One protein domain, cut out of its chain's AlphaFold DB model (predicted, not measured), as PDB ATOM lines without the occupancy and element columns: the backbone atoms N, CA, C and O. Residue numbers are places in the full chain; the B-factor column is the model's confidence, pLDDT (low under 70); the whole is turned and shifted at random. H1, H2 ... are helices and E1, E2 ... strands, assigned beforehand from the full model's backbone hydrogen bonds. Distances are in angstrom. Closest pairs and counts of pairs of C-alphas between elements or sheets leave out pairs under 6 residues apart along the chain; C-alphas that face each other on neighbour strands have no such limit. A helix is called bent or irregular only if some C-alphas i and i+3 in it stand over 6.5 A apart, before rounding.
ATOM      1  N   GLU A   3     182.837 309.325 376.075       57.91
ATOM      2  CA  GLU A   3     182.243 308.045 376.503       57.91
ATOM      3  C   GLU A   3     180.951 307.688 375.749       57.91
ATOM      4  O   GLU A   3     180.684 306.515 375.512       57.91
ATOM      5  N   VAL A   4     180.180 308.694 375.313       57.25
ATOM      6  CA  VAL A   4     178.901 308.494 374.602       57.25
ATOM      7  C   VAL A   4     179.121 307.946 373.184       57.25
ATOM      8  O   VAL A   4     178.454 306.997 372.785       57.25
ATOM      9  N   LEU A   5     180.121 308.466 372.461       55.44
ATOM     10  CA  LEU A   5     180.532 307.968 371.138       55.44
ATOM     11  C   LEU A   5     181.029 306.513 371.193       55.44
ATOM     12  O   LEU A   5     180.748 305.713 370.299       55.44
ATOM     13  N   ASP A   6     181.725 306.155 372.271       58.50
ATOM     14  CA  ASP A   6     182.214 304.795 372.509       58.50
ATOM     15  C   ASP A   6     181.067 303.805 372.775       58.50
ATOM     16  O   ASP A   6     181.136 302.642 372.371       58.50
ATOM     17  N   GLN A   7     179.994 304.255 373.431       59.59
ATOM     18  CA  GLN A   7     178.800 303.450 373.693       59.59
ATOM     19  C   GLN A   7     177.953 303.232 372.437       59.59
ATOM     20  O   GLN A   7     177.538 302.101 372.178       59.59
ATOM     21  N   GLU A   8     177.742 304.265 371.623       60.28
ATOM     22  CA  GLU A   8     177.008 304.143 370.356       60.28
ATOM     23  C   GLU A   8     177.735 303.217 369.372       60.28
ATOM     24  O   GLU A   8     177.115 302.342 368.766       60.28
ATOM     25  N   THR A   9     179.065 303.314 369.296       62.44
ATOM     26  CA  THR A   9     179.882 302.451 368.426       62.44
ATOM     27  C   THR A   9     179.829 300.982 368.860       62.44
ATOM     28  O   THR A   9     179.690 300.090 368.023       62.44
ATOM     29  N   LYS A  10     179.880 300.705 370.172       62.38
ATOM     30  CA  LYS A  10     179.743 299.341 370.718       62.38
ATOM     31  C   LYS A  10     178.345 298.767 370.494       62.38
ATOM     32  O   LYS A  10     178.208 297.583 370.192       62.38
ATOM     33  N   THR A  11     177.318 299.603 370.608       64.56
ATOM     34  CA  THR A  11     175.925 299.197 370.380       64.56
ATOM     35  C   THR A  11     175.693 298.847 368.908       64.56
ATOM     36  O   THR A  11     175.138 297.790 368.618       64.56
ATOM     37  N   LEU A  12     176.206 299.661 367.980       63.47
ATOM     38  CA  LEU A  12     176.150 299.385 366.539       63.47
ATOM     39  C   LEU A  12     176.911 298.111 366.155       63.47
ATOM     40  O   LEU A  12     176.396 297.302 365.388       63.47
ATOM     41  N   ALA A  13     178.108 297.901 366.710       68.25
ATOM     42  CA  ALA A  13     178.872 296.676 366.477       68.25
ATOM     43  C   ALA A  13     178.093 295.430 366.930       68.25
ATOM     44  O   ALA A  13     177.994 294.459 366.187       68.25
ATOM     45  N   THR A  14     177.459 295.505 368.103       73.06
ATOM     46  CA  THR A  14     176.650 294.407 368.653       73.06
ATOM     47  C   THR A  14     175.441 294.103 367.763       73.06
ATOM     48  O   THR A  14     175.174 292.945 367.462       73.06
ATOM     49  N   GLN A  15     174.750 295.135 367.270       71.19
ATOM     50  CA  GLN A  15     173.605 294.976 366.365       71.19
ATOM     51  C   GLN A  15     173.997 294.354 365.017       71.19
ATOM     52  O   GLN A  15     173.276 293.504 364.494       71.19
ATOM     53  N   ILE A  16     175.145 294.747 364.455       73.75
ATOM     54  CA  ILE A  16     175.664 294.155 363.213       73.75
ATOM     55  C   ILE A  16     176.053 292.689 363.435       73.75
ATOM     56  O   ILE A  16     175.745 291.854 362.586       73.75
ATOM     57  N   ASP A  17     176.679 292.357 364.566       79.12
ATOM     58  CA  ASP A  17     177.062 290.981 364.905       79.12
ATOM     59  C   ASP A  17     175.841 290.072 365.131       79.12
ATOM     60  O   ASP A  17     175.816 288.921 364.677       79.12
ATOM     61  N   GLU A  18     174.798 290.586 365.785       80.62
ATOM     62  CA  GLU A  18     173.518 289.890 365.951       80.62
ATOM     63  C   GLU A  18     172.864 289.609 364.596       80.62
ATOM     64  O   GLU A  18     172.473 288.474 364.303       80.62
ATOM     65  N   LEU A  19     172.802 290.621 363.732       79.12
ATOM     66  CA  LEU A  19     172.207 290.494 362.409       79.12
ATOM     67  C   LEU A  19     173.019 289.541 361.520       79.12
ATOM     68  O   LEU A  19     172.444 288.672 360.861       79.12
ATOM     69  N   LEU A  20     174.351 289.619 361.566       83.19
ATOM     70  CA  LEU A  20     175.234 288.680 360.878       83.19
ATOM     71  C   LEU A  20     175.011 287.241 361.361       83.19
ATOM     72  O   LEU A  20     174.979 286.318 360.546       83.19
ATOM     73  N   SER A  21     174.806 287.039 362.663       86.50
ATOM     74  CA  SER A  21     174.507 285.720 363.231       86.50
ATOM     75  C   SER A  21     173.187 285.157 362.698       86.50
ATOM     76  O   SER A  21     173.126 283.990 362.303       86.50
ATOM     77  N   VAL A  22     172.136 285.983 362.614       85.62
ATOM     78  CA  VAL A  22     170.847 285.593 362.013       85.62
ATOM     79  C   VAL A  22     171.023 285.212 360.545       85.62
ATOM     80  O   VAL A  22     170.563 284.155 360.109       85.62
ATOM     81  N   VAL A  23     171.739 286.044 359.795       85.69
ATOM     82  CA  VAL A  23     172.016 285.842 358.373       85.69
ATOM     83  C   VAL A  23     172.808 284.551 358.123       85.69
ATOM     84  O   VAL A  23     172.459 283.786 357.224       85.69
ATOM     85  N   ILE A  24     173.831 284.258 358.932       89.44
ATOM     86  CA  ILE A  24     174.608 283.011 358.842       89.44
ATOM     87  C   ILE A  24     173.721 281.797 359.132       89.44
ATOM     88  O   ILE A  24     173.759 280.819 358.383       89.44
ATOM     89  N   ASN A  25     172.890 281.856 360.175       89.44
ATOM     90  CA  ASN A  25     171.981 280.760 360.522       89.44
ATOM     91  C   ASN A  25     170.975 280.474 359.400       89.44
ATOM     92  O   ASN A  25     170.717 279.317 359.065       89.44
ATOM     93  N   ALA A  26     170.434 281.518 358.778       87.12
ATOM     94  CA  ALA A  26     169.533 281.368 357.648       87.12
ATOM     95  C   ALA A  26     170.266 280.867 356.384       87.12
ATOM     96  O   ALA A  26     169.735 280.022 355.660       87.12
ATOM     97  N   ALA A  27     171.514 281.283 356.147       88.25
ATOM     98  CA  ALA A  27     172.332 280.751 355.056       88.25
ATOM     99  C   ALA A  27     172.638 279.253 355.247       88.25
ATOM    100  O   ALA A  27     172.579 278.476 354.292       88.25
ATOM    101  N   GLU A  28     172.879 278.825 356.485       91.50
ATOM    102  CA  GLU A  28     173.037 277.419 356.857       91.50
ATOM    103  C   GLU A  28     171.738 276.620 356.659       91.50
ATOM    104  O   GLU A  28     171.752 275.518 356.097       91.50
ATOM    105  N   ALA A  29     170.590 277.190 357.034       88.56
ATOM    106  CA  ALA A  29     169.283 276.589 356.781       88.56
ATOM    107  C   ALA A  29     169.007 276.427 355.276       88.56
ATOM    108  O   ALA A  29     168.509 275.385 354.846       88.56
ATOM    109  N   LEU A  30     169.356 277.419 354.451       86.12
ATOM    110  CA  LEU A  30     169.231 277.318 352.997       86.12
ATOM    111  C   LEU A  30     170.173 276.247 352.432       86.12
ATOM    112  O   LEU A  30     169.732 275.378 351.680       86.12
ATOM    113  N   ARG A  31     171.450 276.258 352.835       90.19
ATOM    114  CA  ARG A  31     172.459 275.269 352.421       90.19
ATOM    115  C   ARG A  31     171.992 273.843 352.708       90.19
ATOM    116  O   ARG A  31     172.050 272.986 351.826       90.19
ATOM    117  N   THR A  32     171.521 273.577 353.924       89.75
ATOM    118  CA  THR A  32     171.050 272.244 354.332       89.75
ATOM    119  C   THR A  32     169.802 271.811 353.563       89.75
ATOM    120  O   THR A  32     169.711 270.651 353.161       89.75
ATOM    121  N   GLN A  33     168.873 272.726 353.276       86.69
ATOM    122  CA  GLN A  33     167.677 272.431 352.478       86.69
ATOM    123  C   GLN A  33     167.988 272.164 351.001       86.69
ATOM    124  O   GLN A  33     167.406 271.243 350.419       86.69
ATOM    125  N   ILE A  34     168.938 272.898 350.416       84.81
ATOM    126  CA  ILE A  34     169.445 272.641 349.061       84.81
ATOM    127  C   ILE A  34     170.129 271.270 349.000       84.81
ATOM    128  O   ILE A  34     169.837 270.470 348.111       84.81
ATOM    129  N   LEU A  35     170.998 270.954 349.966       87.69
ATOM    130  CA  LEU A  35     171.676 269.653 350.034       87.69
ATOM    131  C   LEU A  35     170.694 268.494 350.219       87.69
ATOM    132  O   LEU A  35     170.856 267.442 349.600       87.69
ATOM    133  N   ALA A  36     169.645 268.700 351.015       88.94
ATOM    134  CA  ALA A  36     168.552 267.749 351.184       88.94
ATOM    135  C   ALA A  36     167.612 267.671 349.964       88.94
ATOM    136  O   ALA A  36     166.631 266.929 350.011       88.94
ATOM    137  N   LYS A  37     167.881 268.434 348.891       87.06
ATOM    138  CA  LYS A  37     167.053 268.543 347.677       87.06
ATOM    139  C   LYS A  37     165.597 268.933 347.961       87.06
ATOM    140  O   LYS A  37     164.700 268.576 347.202       87.06
ATOM    141  N   LYS A  38     165.357 269.654 349.059       77.88
ATOM    142  CA  LYS A  38     164.027 270.151 349.447       77.88
ATOM    143  C   LYS A  38     163.680 271.468 348.761       77.88
ATOM    144  O   LYS A  38     162.507 271.767 348.582       77.88
ATOM    145  N   ILE A  39     164.700 272.247 348.410       79.81
ATOM    146  CA  ILE A  39     164.581 273.564 347.788       79.81
ATOM    147  C   ILE A  39     165.478 273.609 346.545       79.81
ATOM    148  O   ILE A  39     166.581 273.055 346.551       79.81
ATOM    149  N   ASP A  40     165.000 274.259 345.482       76.31
ATOM    150  CA  ASP A  40     165.801 274.530 344.287       76.31
ATOM    151  C   ASP A  40     166.911 275.543 344.644       76.31
ATOM    152  O   ASP A  40     166.616 276.570 345.253       76.31
ATOM    153  N   PRO A  41     168.181 275.326 344.255       72.62
ATOM    154  CA  PRO A  41     169.246 276.326 344.395       72.62
ATOM    155  C   PRO A  41     168.926 277.723 343.830       72.62
ATOM    156  O   PRO A  41     169.628 278.683 344.134       72.62
ATOM    157  N   ARG A  42     167.911 277.842 342.967       75.25
ATOM    158  CA  ARG A  42     167.401 279.101 342.400       75.25
ATOM    159  C   ARG A  42     166.405 279.819 343.306       75.25
ATOM    160  O   ARG A  42     166.045 280.960 343.029       75.25
ATOM    161  N   SER A  43     165.905 279.151 344.338       72.81
ATOM    162  CA  SER A  43     164.958 279.729 345.279       72.81
ATOM    163  C   SER A  43     165.642 280.718 346.215       72.81
ATOM    164  O   SER A  43     166.813 280.578 346.570       72.81
ATOM    165  N   VAL A  44     164.863 281.706 346.641       76.31
ATOM    166  CA  VAL A  44     165.260 282.687 347.648       76.31
ATOM    167  C   VAL A  44     164.701 282.236 348.984       76.31
ATOM    168  O   VAL A  44     163.510 281.934 349.084       76.31
ATOM    169  N   MET A  45     165.544 282.200 350.012       79.62
ATOM    170  CA  MET A  45     165.055 282.097 351.382       79.62
ATOM    171  C   MET A  45     164.809 283.502 351.905       79.62
ATOM    172  O   MET A  45     165.753 284.270 352.066       79.62
ATOM    173  N   ARG A  46     163.540 283.819 352.153       81.50
ATOM    174  CA  ARG A  46     163.119 285.072 352.769       81.50
ATOM    175  C   ARG A  46     162.750 284.835 354.222       81.50
ATOM    176  O   ARG A  46     162.078 283.850 354.528       81.50
ATOM    177  N   GLY A  47     163.133 285.758 355.088       76.44
ATOM    178  CA  GLY A  47     162.613 285.823 356.442       76.44
ATOM    179  C   GLY A  47     162.547 287.251 356.957       76.44
ATOM    180  O   GLY A  47     162.962 288.200 356.291       76.44
ATOM    181  N   GLU A  48     161.988 287.381 358.149       78.62
ATOM    182  CA  GLU A  48     161.768 288.656 358.818       78.62
ATOM    183  C   GLU A  48     162.539 288.669 360.135       78.62
ATOM    184  O   GLU A  48     162.571 287.683 360.876       78.62
ATOM    185  N   ILE A  49     163.181 289.798 360.404       73.38
ATOM    186  CA  ILE A  49     163.823 290.132 361.671       73.38
ATOM    187  C   ILE A  49     162.889 291.119 362.395       73.38
ATOM    188  O   ILE A  49     162.208 291.914 361.735       73.38
ATOM    189  N   PRO A  50     162.812 291.089 363.740       63.66
ATOM    190  CA  PRO A  50     162.059 292.085 364.500       63.66
ATOM    191  C   PRO A  50     162.418 293.517 364.062       63.66
ATOM    192  O   PRO A  50     163.584 293.798 363.811       63.66
ATOM    193  N   ALA A  51     161.420 294.411 364.003       64.25
ATOM    194  CA  ALA A  51     161.507 295.792 363.484       64.25
ATOM    195  C   ALA A  51     161.401 295.972 361.949       64.25
ATOM    196  O   ALA A  51     162.025 296.867 361.385       64.25
ATOM    197  N   SER A  52     160.556 295.174 361.278       70.12
ATOM    198  CA  SER A  52     160.184 295.342 359.851       70.12
ATOM    199  C   SER A  52     161.331 295.161 358.851       70.12
ATOM    200  O   SER A  52     161.242 295.574 357.691       70.12
ATOM    201  N   LEU A  53     162.412 294.521 359.289       75.62
ATOM    202  CA  LEU A  53     163.573 294.252 358.462       75.62
ATOM    203  C   LEU A  53     163.418 292.875 357.813       75.62
ATOM    204  O   LEU A  53     163.292 291.859 358.494       75.62
ATOM    205  N   ILE A  54     163.425 292.838 356.488       79.19
ATOM    206  CA  ILE A  54     163.447 291.599 355.717       79.19
ATOM    207  C   ILE A  54     164.889 291.220 355.440       79.19
ATOM    208  O   ILE A  54     165.732 292.078 355.173       79.19
ATOM    209  N   PHE A  55     165.149 289.916 355.436       80.94
ATOM    210  CA  PHE A  55     166.329 289.367 354.801       80.94
ATOM    211  C   PHE A  55     165.958 288.423 353.659       80.94
ATOM    212  O   PHE A  55     165.042 287.608 353.773       80.94
ATOM    213  N   ASP A  56     166.725 288.506 352.579       82.38
ATOM    214  CA  ASP A  56     166.712 287.558 351.475       82.38
ATOM    215  C   ASP A  56     168.079 286.886 351.357       82.38
ATOM    216  O   ASP A  56     169.115 287.557 351.387       82.38
ATOM    217  N   ILE A  57     168.084 285.567 351.167       84.19
ATOM    218  CA  ILE A  57     169.296 284.780 350.945       84.19
ATOM    219  C   ILE A  57     169.215 284.047 349.615       84.19
ATOM    220  O   ILE A  57     168.265 283.312 349.336       84.19
ATOM    221  N   TYR A  58     170.267 284.226 348.824       84.56
ATOM    222  CA  TYR A  58     170.441 283.658 347.498       84.56
ATOM    223  C   TYR A  58     171.634 282.712 347.510       84.56
ATOM    224  O   TYR A  58     172.736 283.099 347.911       84.56
ATOM    225  N   ALA A  59     171.448 281.486 347.024       85.88
ATOM    226  CA  ALA A  59     172.569 280.598 346.758       85.88
ATOM    227  C   ALA A  59     173.288 281.030 345.471       85.88
ATOM    228  O   ALA A  59     172.674 281.269 344.428       85.88
ATOM    229  N   LEU A  60     174.612 281.132 345.547       84.94
ATOM    230  CA  LEU A  60     175.489 281.497 344.440       84.94
ATOM    231  C   LEU A  60     176.351 280.300 344.013       84.94
ATOM    232  O   LEU A  60     176.324 279.217 344.602       84.94
ATOM    233  N   LYS A  61     177.161 280.503 342.971       84.31
ATOM    234  CA  LYS A  61     178.157 279.515 342.536       84.31
ATOM    235  C   LYS A  61     179.252 279.329 343.601       84.31
ATOM    236  O   LYS A  61     179.567 280.241 344.362       84.31
ATOM    237  N   ALA A  62     179.887 278.155 343.595       84.38
ATOM    238  CA  ALA A  62     181.073 277.842 344.402       84.38
ATOM    239  C   ALA A  62     180.885 277.978 345.932       84.38
ATOM    240  O   ALA A  62     181.734 278.562 346.605       84.38
ATOM    241  N   ASN A  63     179.791 277.423 346.475       88.19
ATOM    242  CA  ASN A  63     179.466 277.424 347.914       88.19
ATOM    243  C   ASN A  63     179.419 278.827 348.538       88.19
ATOM    244  O   ASN A  63     179.768 279.018 349.706       88.19
ATOM    245  N   ARG A  64     178.989 279.807 347.745       88.50
ATOM    246  CA  ARG A  64     178.767 281.176 348.195       88.50
ATOM    247  C   ARG A  64     177.291 281.480 348.300       88.50
ATOM    248  O   ARG A  64     176.470 280.862 347.627       88.50
ATOM    249  N   TYR A  65     176.979 282.448 349.142       89.25
ATOM    250  CA  TYR A  65     175.627 282.875 349.437       89.25
ATOM    251  C   TYR A  65     175.622 284.391 349.549       89.25
ATOM    252  O   TYR A  65     176.530 284.978 350.134       89.25
ATOM    253  N   LEU A  66     174.618 285.023 348.960       86.56
ATOM    254  CA  LEU A  66     174.372 286.445 349.130       86.56
ATOM    255  C   LEU A  66     173.236 286.600 350.124       86.56
ATOM    256  O   LEU A  66     172.149 286.082 349.877       86.56
ATOM    257  N   ALA A  67     173.485 287.320 351.205       86.62
ATOM    258  CA  ALA A  67     172.449 287.749 352.125       86.62
ATOM    259  C   ALA A  67     172.222 289.247 351.966       86.62
ATOM    260  O   ALA A  67     173.181 290.005 351.834       86.62
ATOM    261  N   CYS A  68     170.965 289.666 351.946       81.88
ATOM    262  CA  CYS A  68     170.568 291.059 351.793       81.88
ATOM    263  C   CYS A  68     169.506 291.398 352.820       81.88
ATOM    264  O   CYS A  68     168.487 290.720 352.871       81.88
ATOM    265  N   CYS A  69     169.734 292.458 353.579       80.94
ATOM    266  CA  CYS A  69     168.858 292.950 354.625       80.94
ATOM    267  C   CYS A  69     168.361 294.350 354.275       80.94
ATOM    268  O   CYS A  69     169.151 295.240 353.951       80.94
ATOM    269  N   TYR A  70     167.046 294.539 354.310       76.38
ATOM    270  CA  TYR A  70     166.402 295.788 353.920       76.38
ATOM    271  C   TYR A  70     165.065 295.969 354.638       76.38
ATOM    272  O   TYR A  70     164.413 295.002 355.020       76.38
ATOM    273  N   ASN A  71     164.639 297.217 354.819       74.69
ATOM    274  CA  ASN A  71     163.325 297.520 355.381       74.69
ATOM    275  C   ASN A  71     162.229 297.319 354.312       74.69
ATOM    276  O   ASN A  71     162.406 297.733 353.166       74.69
ATOM    277  N   LEU A  72     161.102 296.716 354.697       65.06
ATOM    278  CA  LEU A  72     159.880 296.563 353.892       65.06
ATOM    279  C   LEU A  72     159.371 297.860 353.254       65.06
ATOM    280  O   LEU A  72     158.788 297.818 352.171       65.06
ATOM    281  N   ASP A  73     159.619 299.003 353.895       60.84
ATOM    282  CA  ASP A  73     159.238 300.320 353.372       60.84
ATOM    283  C   ASP A  73     159.958 300.667 352.052       60.84
ATOM    284  O   ASP A  73     159.523 301.537 351.290       60.84
ATOM    285  N   LEU A  74     161.050 299.962 351.732       58.19
ATOM    286  CA  LEU A  74     161.674 299.990 350.415       58.19
ATOM    287  C   LEU A  74     160.821 299.136 349.462       58.19
ATOM    288  O   LEU A  74     161.010 297.931 349.339       58.19
ATOM    289  N   LEU A  75     159.884 299.804 348.780       50.06
ATOM    290  CA  LEU A  75     158.844 299.309 347.853       50.06
ATOM    291  C   LEU A  75     159.240 298.258 346.787       50.06
ATOM    292  O   LEU A  75     158.370 297.802 346.047       50.06
ATOM    293  N   PHE A  76     160.507 297.856 346.675       54.84
ATOM    294  CA  PHE A  76     160.950 296.824 345.741       54.84
ATOM    295  C   PHE A  76     162.020 295.928 346.379       54.84
ATOM    296  O   PHE A  76     162.996 296.458 346.916       54.84
ATOM    297  N   PRO A  77     161.905 294.584 346.275       54.41
ATOM    298  CA  PRO A  77     162.994 293.693 346.661       54.41
ATOM    299  C   PRO A  77     164.253 294.093 345.884       54.41
ATOM    300  O   PRO A  77     164.154 294.435 344.697       54.41
ATOM    301  N   PRO A  78     165.430 294.105 346.525       54.69
ATOM    302  CA  PRO A  78     166.596 294.723 345.944       54.69
ATOM    303  C   PRO A  78     166.999 294.024 344.655       54.69
ATOM    304  O   PRO A  78     167.354 292.850 344.610       54.69
ATOM    305  N   ILE A  79     166.935 294.780 343.569       54.66
ATOM    306  CA  ILE A  79     167.291 294.296 342.251       54.66
ATOM    307  C   ILE A  79     168.813 294.339 342.142       54.66
ATOM    308  O   ILE A  79     169.415 295.413 342.068       54.66
ATOM    309  N   PHE A  80     169.435 293.161 342.067       56.34
ATOM    310  CA  PHE A  80     170.893 292.955 342.002       56.34
ATOM    311  C   PHE A  80     171.572 293.463 340.717       56.34
ATOM    312  O   PHE A  80     172.662 293.017 340.359       56.34
ATOM    313  N   SER A  81     170.933 294.349 339.957       51.22
ATOM    314  CA  SER A  81     171.503 294.969 338.757       51.22
ATOM    315  C   SER A  81     171.903 296.428 338.961       51.22
ATOM    316  O   SER A  81     172.635 296.963 338.132       51.22
ATOM    317  N   ASN A  82     171.469 297.077 340.049       55.41
ATOM    318  CA  ASN A  82     171.709 298.500 340.257       55.41
ATOM    319  C   ASN A  82     172.536 298.748 341.523       55.41
ATOM    320  O   ASN A  82     172.081 298.519 342.642       55.41
ATOM    321  N   SER A  83     173.738 299.301 341.352       56.12
ATOM    322  CA  SER A  83     174.607 299.687 342.468       56.12
ATOM    323  C   SER A  83     173.961 300.713 343.410       56.12
ATOM    324  O   SER A  83     174.394 300.826 344.546       56.12
ATOM    325  N   ARG A  84     172.935 301.464 342.972       51.75
ATOM    326  CA  ARG A  84     172.158 302.356 343.857       51.75
ATOM    327  C   ARG A  84     171.205 301.615 344.790       51.75
ATOM    328  O   ARG A  84     170.835 302.152 345.821       51.75
ATOM    329  N   VAL A  85     170.777 300.409 344.430       56.78
ATOM    330  CA  VAL A  85     169.898 299.608 345.291       56.78
ATOM    331  C   VAL A  85     170.730 298.958 346.393       56.78
ATOM    332  O   VAL A  85     170.355 299.007 347.555       56.78
ATOM    333  N   LEU A  86     171.929 298.477 346.056       61.97
ATOM    334  CA  LEU A  86     172.887 297.934 347.025       61.97
ATOM    335  C   LEU A  86     173.471 298.980 347.989       61.97
ATOM    336  O   LEU A  86     174.066 298.598 348.987       61.97
ATOM    337  N   SER A  87     173.330 300.282 347.716       58.62
ATOM    338  CA  SER A  87     173.710 301.330 348.678       58.62
ATOM    339  C   SER A  87     172.654 301.587 349.756       58.62
ATOM    340  O   SER A  87     172.949 302.297 350.708       58.62
ATOM    341  N   CYS A  88     171.446 301.041 349.604       55.47
ATOM    342  CA  CYS A  88     170.344 301.191 350.561       55.47
ATOM    343  C   CYS A  88     170.057 299.887 351.327       55.47
ATOM    344  O   CYS A  88     169.001 299.759 351.941       55.47
ATOM    345  N   VAL A  89     170.947 298.899 351.209       70.56
ATOM    346  CA  VAL A  89     170.752 297.521 351.665       70.56
ATOM    347  C   VAL A  89     172.051 297.042 352.291       70.56
ATOM    348  O   VAL A  89     173.121 297.147 351.678       70.56
ATOM    349  N   ASP A  90     171.947 296.454 353.474       79.31
ATOM    350  CA  ASP A  90     173.073 295.765 354.085       79.31
ATOM    351  C   ASP A  90     173.199 294.391 353.434       79.31
ATOM    352  O   ASP A  90     172.269 293.582 353.470       79.31
ATOM    353  N   ALA A  91     174.320 294.136 352.758       82.31
ATOM    354  CA  ALA A  91     174.505 292.908 352.000       82.31
ATOM    355  C   ALA A  91     175.844 292.241 352.305       82.31
ATOM    356  O   ALA A  91     176.895 292.880 352.226       82.31
ATOM    357  N   TRP A  92     175.803 290.937 352.576       86.56
ATOM    358  CA  TRP A  92     176.970 290.101 352.857       86.56
ATOM    359  C   TRP A  92     177.177 289.076 351.754       86.56
ATOM    360  O   TRP A  92     176.257 288.340 351.387       86.56
ATOM    361  N   LEU A  93     178.415 288.981 351.273       87.56
ATOM    362  CA  LEU A  93     178.868 287.835 350.500       87.56
ATOM    363  C   LEU A  93     179.461 286.811 351.464       87.56
ATOM    364  O   LEU A  93     180.540 287.010 352.021       87.56
ATOM    365  N   LEU A  94     178.744 285.716 351.659       89.88
ATOM    366  CA  LEU A  94     179.135 284.620 352.526       89.88
ATOM    367  C   LEU A  94     179.739 283.489 351.701       89.88
ATOM    368  O   LEU A  94     179.263 283.168 350.612       89.88
ATOM    369  N   LYS A  95     180.743 282.824 352.258       92.56
ATOM    370  CA  LYS A  95     181.291 281.572 351.741       92.56
ATOM    371  C   LYS A  95     181.239 280.514 352.826       92.56
ATOM    372  O   LYS A  95     181.633 280.770 353.963       92.56
ATOM    373  N   TYR A  96     180.791 279.325 352.448       92.00
ATOM    374  CA  TYR A  96     180.876 278.146 353.293       92.00
ATOM    375  C   TYR A  96     182.126 277.341 352.933       92.00
ATOM    376  O   TYR A  96     182.248 276.830 351.814       92.00
ATOM    377  N   ASP A  97     183.055 277.223 353.879       90.56
ATOM    378  CA  ASP A  97     184.191 276.317 353.770       90.56
ATOM    379  C   ASP A  97     183.804 274.936 354.304       90.56
ATOM    380  O   ASP A  97     183.638 274.729 355.508       90.56
ATOM    381  N   SER A  98     183.671 273.977 353.390       86.56
ATOM    382  CA  SER A  98     183.328 272.598 353.726       86.56
ATOM    383  C   SER A  98     184.432 271.858 354.478       86.56
ATOM    384  O   SER A  98     184.114 270.899 355.173       86.56
ATOM    385  N   HIS A  99     185.698 272.270 354.354       86.44
ATOM    386  CA  HIS A  99     186.822 271.584 355.005       86.44
ATOM    387  C   HIS A  99     186.863 271.866 356.505       86.44
ATOM    388  O   HIS A  99     187.185 270.978 357.288       86.44
ATOM    389  N   TYR A 100     186.499 273.088 356.900       87.62
ATOM    390  CA  TYR A 100     186.481 273.524 358.299       87.62
ATOM    391  C   TYR A 100     185.068 273.710 358.856       87.62
ATOM    392  O   TYR A 100     184.914 274.199 359.974       87.62
ATOM    393  N   THR A 101     184.035 273.353 358.081       87.31
ATOM    394  CA  THR A 101     182.615 273.534 358.439       87.31
ATOM    395  C   THR A 101     182.330 274.941 358.971       87.31
ATOM    396  O   THR A 101     181.719 275.117 360.023       87.31
ATOM    397  N   LYS A 102     182.846 275.958 358.271       90.69
ATOM    398  CA  LYS A 102     182.862 277.343 358.753       90.69
ATOM    399  C   LYS A 102     182.325 278.307 357.705       90.69
ATOM    400  O   LYS A 102     182.647 278.207 356.523       90.69
ATOM    401  N   TRP A 103     181.559 279.287 358.172       89.94
ATOM    402  CA  TRP A 103     181.147 280.445 357.388       89.94
ATOM    403  C   TRP A 103     182.179 281.569 357.482       89.94
ATOM    404  O   TRP A 103     182.692 281.884 358.557       89.94
ATOM    405  N   THR A 104     182.479 282.184 356.343       90.00
ATOM    406  CA  THR A 104     183.345 283.363 356.242       90.00
ATOM    407  C   THR A 104     182.649 284.452 355.443       90.00
ATOM    408  O   THR A 104     182.081 284.168 354.387       90.00
ATOM    409  N   VAL A 105     182.731 285.693 355.918       88.12
ATOM    410  CA  VAL A 105     182.307 286.878 355.165       88.12
ATOM    411  C   VAL A 105     183.444 287.271 354.222       88.12
ATOM    412  O   VAL A 105     184.545 287.561 354.680       88.12
ATOM    413  N   GLU A 106     183.200 287.244 352.914       82.94
ATOM    414  CA  GLU A 106     184.184 287.654 351.900       82.94
ATOM    415  C   GLU A 106     184.071 289.139 351.532       82.94
ATOM    416  O   GLU A 106     185.074 289.739 351.155       82.94
ATOM    417  N   ALA A 107     182.874 289.729 351.621       81.94
ATOM    418  CA  ALA A 107     182.632 291.143 351.325       81.94
ATOM    419  C   ALA A 107     181.367 291.663 352.027       81.94
ATOM    420  O   ALA A 107     180.448 290.883 352.308       81.94
ATOM    421  N   PHE A 108     181.298 292.982 352.244       80.62
ATOM    422  CA  PHE A 108     180.149 293.666 352.857       80.62
ATOM    423  C   PHE A 108     179.854 295.017 352.180       80.62
ATOM    424  O   PHE A 108     180.774 295.795 351.922       80.62
ATOM    425  N   SER A 109     178.581 295.319 351.887       73.38
ATOM    426  CA  SER A 109     178.192 296.479 351.060       73.38
ATOM    427  C   SER A 109     178.596 297.841 351.641       73.38
ATOM    428  O   SER A 109     179.061 298.695 350.879       73.38
ATOM    429  N   LEU A 110     178.490 298.046 352.960       65.44
ATOM    430  CA  LEU A 110     178.921 299.293 353.615       65.44
ATOM    431  C   LEU A 110     180.450 299.446 353.642       65.44
ATOM    432  O   LEU A 110     180.950 300.557 353.494       65.44
ATOM    433  N   ALA A 111     181.196 298.346 353.797       56.56
ATOM    434  CA  ALA A 111     182.659 298.375 353.902       56.56
ATOM    435  C   ALA A 111     183.355 298.517 352.537       56.56
ATOM    436  O   ALA A 111     184.362 299.213 352.416       56.56
ATOM    437  N   ASP A 112     182.820 297.871 351.499       57.91
ATOM    438  CA  ASP A 112     183.417 297.873 350.161       57.91
ATOM    439  C   ASP A 112     182.855 298.967 349.244       57.91
ATOM    440  O   ASP A 112     183.467 299.306 348.231       57.91
ATOM    441  N   GLY A 113     181.710 299.554 349.591       63.09
ATOM    442  CA  GLY A 113     180.967 300.455 348.720       63.09
ATOM    443  C   GLY A 113     180.255 299.695 347.596       63.09
ATOM    444  O   GLY A 113     180.781 298.763 346.981       63.09
ATOM    445  N   ALA A 114     179.035 300.123 347.268       66.50
ATOM    446  CA  ALA A 114     178.121 299.341 346.432       66.50
ATOM    447  C   ALA A 114     178.678 298.946 345.046       66.50
ATOM    448  O   ALA A 114     178.415 297.843 344.564       66.50
ATOM    449  N   LYS A 115     179.488 299.799 344.400       67.19
ATOM    450  CA  LYS A 115     180.113 299.484 343.097       67.19
ATOM    451  C   LYS A 115     181.152 298.362 343.194       67.19
ATOM    452  O   LYS A 115     181.124 297.439 342.383       67.19
ATOM    453  N   LYS A 116     182.048 298.427 344.183       68.38
ATOM    454  CA  LYS A 116     183.102 297.422 344.398       68.38
ATOM    455  C   LYS A 116     182.499 296.099 344.865       68.38
ATOM    456  O   LYS A 116     182.895 295.039 344.382       68.38
ATOM    457  N   PHE A 117     181.484 296.167 345.726       72.50
ATOM    458  CA  PHE A 117     180.710 295.001 346.139       72.50
ATOM    459  C   PHE A 117     180.046 294.314 344.935       72.50
ATOM    460  O   PHE A 117     180.204 293.111 344.743       72.50
ATOM    461  N   THR A 118     179.394 295.085 344.051       70.69
ATOM    462  CA  THR A 118     178.772 294.548 342.824       70.69
ATOM    463  C   THR A 118     179.798 293.849 341.928       70.69
ATOM    464  O   THR A 118     179.544 292.750 341.439       70.69
ATOM    465  N   HIS A 119     180.973 294.455 341.740       74.50
ATOM    466  CA  HIS A 119     182.060 293.853 340.965       74.50
ATOM    467  C   HIS A 119     182.564 292.543 341.598       74.50
ATOM    468  O   HIS A 119     182.834 291.574 340.894       74.50
ATOM    469  N   THR A 120     182.639 292.484 342.930       75.00
ATOM    470  CA  THR A 120     183.051 291.282 343.683       75.00
ATOM    471  C   THR A 120     182.021 290.153 343.579       75.00
ATOM    472  O   THR A 120     182.386 288.982 343.508       75.00
ATOM    473  N   LEU A 121     180.733 290.492 343.509       75.38
ATOM    474  CA  LEU A 121     179.632 289.541 343.346       75.38
ATOM    475  C   LEU A 121     179.567 288.938 341.930       75.38
ATOM    476  O   LEU A 121     179.193 287.776 341.758       75.38
ATOM    477  N   GLN A 122     179.918 289.727 340.910       74.69
ATOM    478  CA  GLN A 122     179.758 289.398 339.490       74.69
ATOM    479  C   GLN A 122     180.252 287.996 339.068       74.69
ATOM    480  O   GLN A 122     179.483 287.303 338.401       74.69
ATOM    481  N   PRO A 123     181.455 287.518 339.446       75.81
ATOM    482  CA  PRO A 123     181.931 286.188 339.045       75.81
ATOM    483  C   PRO A 123     181.135 285.026 339.659       75.81
ATOM    484  O   PRO A 123     181.136 283.920 339.121       75.81
ATOM    485  N   PHE A 124     180.452 285.255 340.781       74.44
ATOM    486  CA  PHE A 124     179.689 284.223 341.493       74.44
ATOM    487  C   PHE A 124     178.209 284.232 341.131       74.44
ATOM    488  O   PHE A 124     177.462 283.345 341.555       74.44
ATOM    489  N   ARG A 125     177.797 285.214 340.323       70.25
ATOM    490  CA  ARG A 125     176.426 285.385 339.875       70.25
ATOM    491  C   ARG A 125     175.997 284.145 339.079       70.25
ATOM    492  O   ARG A 125     176.615 283.810 338.062       70.25
ATOM    493  N   PRO A 126     174.979 283.412 339.542       64.75
ATOM    494  CA  PRO A 126     174.471 282.280 338.798       64.75
ATOM    495  C   PRO A 126     173.751 282.750 337.530       64.75
ATOM    496  O   PRO A 126     173.253 283.870 337.455       64.75
ATOM    497  N   ASP A 127     173.689 281.888 336.517       65.19
ATOM    498  CA  ASP A 127     173.239 282.294 335.177       65.19
ATOM    499  C   ASP A 127     171.755 282.672 335.140       65.19
ATOM    500  O   ASP A 127     171.344 283.484 334.325       65.19
ATOM    501  N   TRP A 128     170.958 282.178 336.091       57.88
ATOM    502  CA  TRP A 128     169.566 282.595 336.269       57.88
ATOM    503  C   TRP A 128     169.424 284.016 336.837       57.88
ATOM    504  O   TRP A 128     168.369 284.617 336.686       57.88
ATOM    505  N   LEU A 129     170.481 284.580 337.433       60.31
ATOM    506  CA  LEU A 129     170.562 286.000 337.787       60.31
ATOM    507  C   LEU A 129     171.062 286.867 336.617       60.31
ATOM    508  O   LEU A 129     170.977 288.098 336.707       60.31
ATOM    509  N   ASN A 130     171.582 286.260 335.541       52.00
ATOM    510  CA  ASN A 130     171.941 286.929 334.290       52.00
ATOM    511  C   ASN A 130     170.699 286.964 333.392       52.00
ATOM    512  O   ASN A 130     170.433 286.040 332.634       52.00
TER     513      ASN A 130
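AT A GLANCE: This is residues 3 to 130 of the 147 residues of an uncharacterized protein of marine sediment metagenome (UniProt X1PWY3). A strongly twisted sheet of five strands curls round the later part of one long helix, H1, and the shorter helix H3 packs on the sheet's other face. The first part of H1, residues 3 to 15, sticks out from the body as a free arm and adds to the length of the whole. The printed part has 128 residues, with three named helices and five named strands in the order H1 E1 E2 E3 E4 E5 H2 H3; the sheet runs E1 E2 E3 E4 E5, all antiparallel, and the class is mixed, helices and strands. The whole is compact, with a radius of gyration of the C-alphas of 14.9 A, and spans 50 by 32 by 26 A.

IN THESE COORDINATES: H1 is residues 3 to 35, 47.8 A from its first C-alpha at (182.243, 308.045, 376.503) to its last at (171.676, 269.653, 350.034). E1 is residues 44 to 49, E2 residues 53 to 59 with 20.1 A, E3 residues 64 to 71 with 23.6 A, E4 residues 90 to 97 with 22.4 A, and E5 residues 102 to 108 with 17.6 A. H2 is residues 109 to 112. H3 is residues 114 to 124, 16.0 A long, ending at C-alpha 124 at (179.689, 284.223, 341.493); it is only just irregular, with C-alphas 120 and 123 7.0 A apart.

HOW THE PARTS SIT: The strands form a meander, each the antiparallel neighbour of the one before, with E1 and E5 as edge strands. In the hairpin E1 and E2, N 49 and O 53 are within hydrogen-bond range at 2.8 A; in E2 and E3, N 54 and O 70 at 2.8 A; in E3 and E4, N 65 and O 94 at 2.8 A; in E4 and E5, N 106 and O 93 at 2.8 A. H1 is on the sheet, which curls round its residues 16 to 34; its closest C-alphas to E2 are those of Ala 27 and Ile 57, 6.5 A apart. H3 is on the opposite face, at a height over the sheet of 9.4 A, which gives three layers, helices on both faces of a sheet. It lies over E4 and E5, over E4 only just with 3 C-alphas, and runs along the strands, at 6 degrees to E5 on the local plane. The closest C-alphas of H3 and E5 are those of Phe 117 and Ala 107, 6.7 A apart. H2 only grazes the sheet with residues 109 to 111, and is close but not clearly touching H3, with the C-alphas of Ser 109 and Phe 117 5.7 A apart. H1 is apart from H2 and H3. Each O i to N i+4 pair in H1 is within hydrogen-bond range, in H3 5 of 7 are, and H2 is too short for such a pair.

THE WHOLE: The C-alphas farthest apart are those of Glu 3 and Lys 37, at 51.2 A. Without residues 3 to 15 the body spans 34 by 32 by 26 A. The printed part has no cut. The link from E3 to E4, residues 72 to 89, is long. The mean pLDDT of the printed part is 74.7, and 42 residues are under 70: 3 to 13, 50 to 51, 72 to 88, 110 to 116 and 126 to 130.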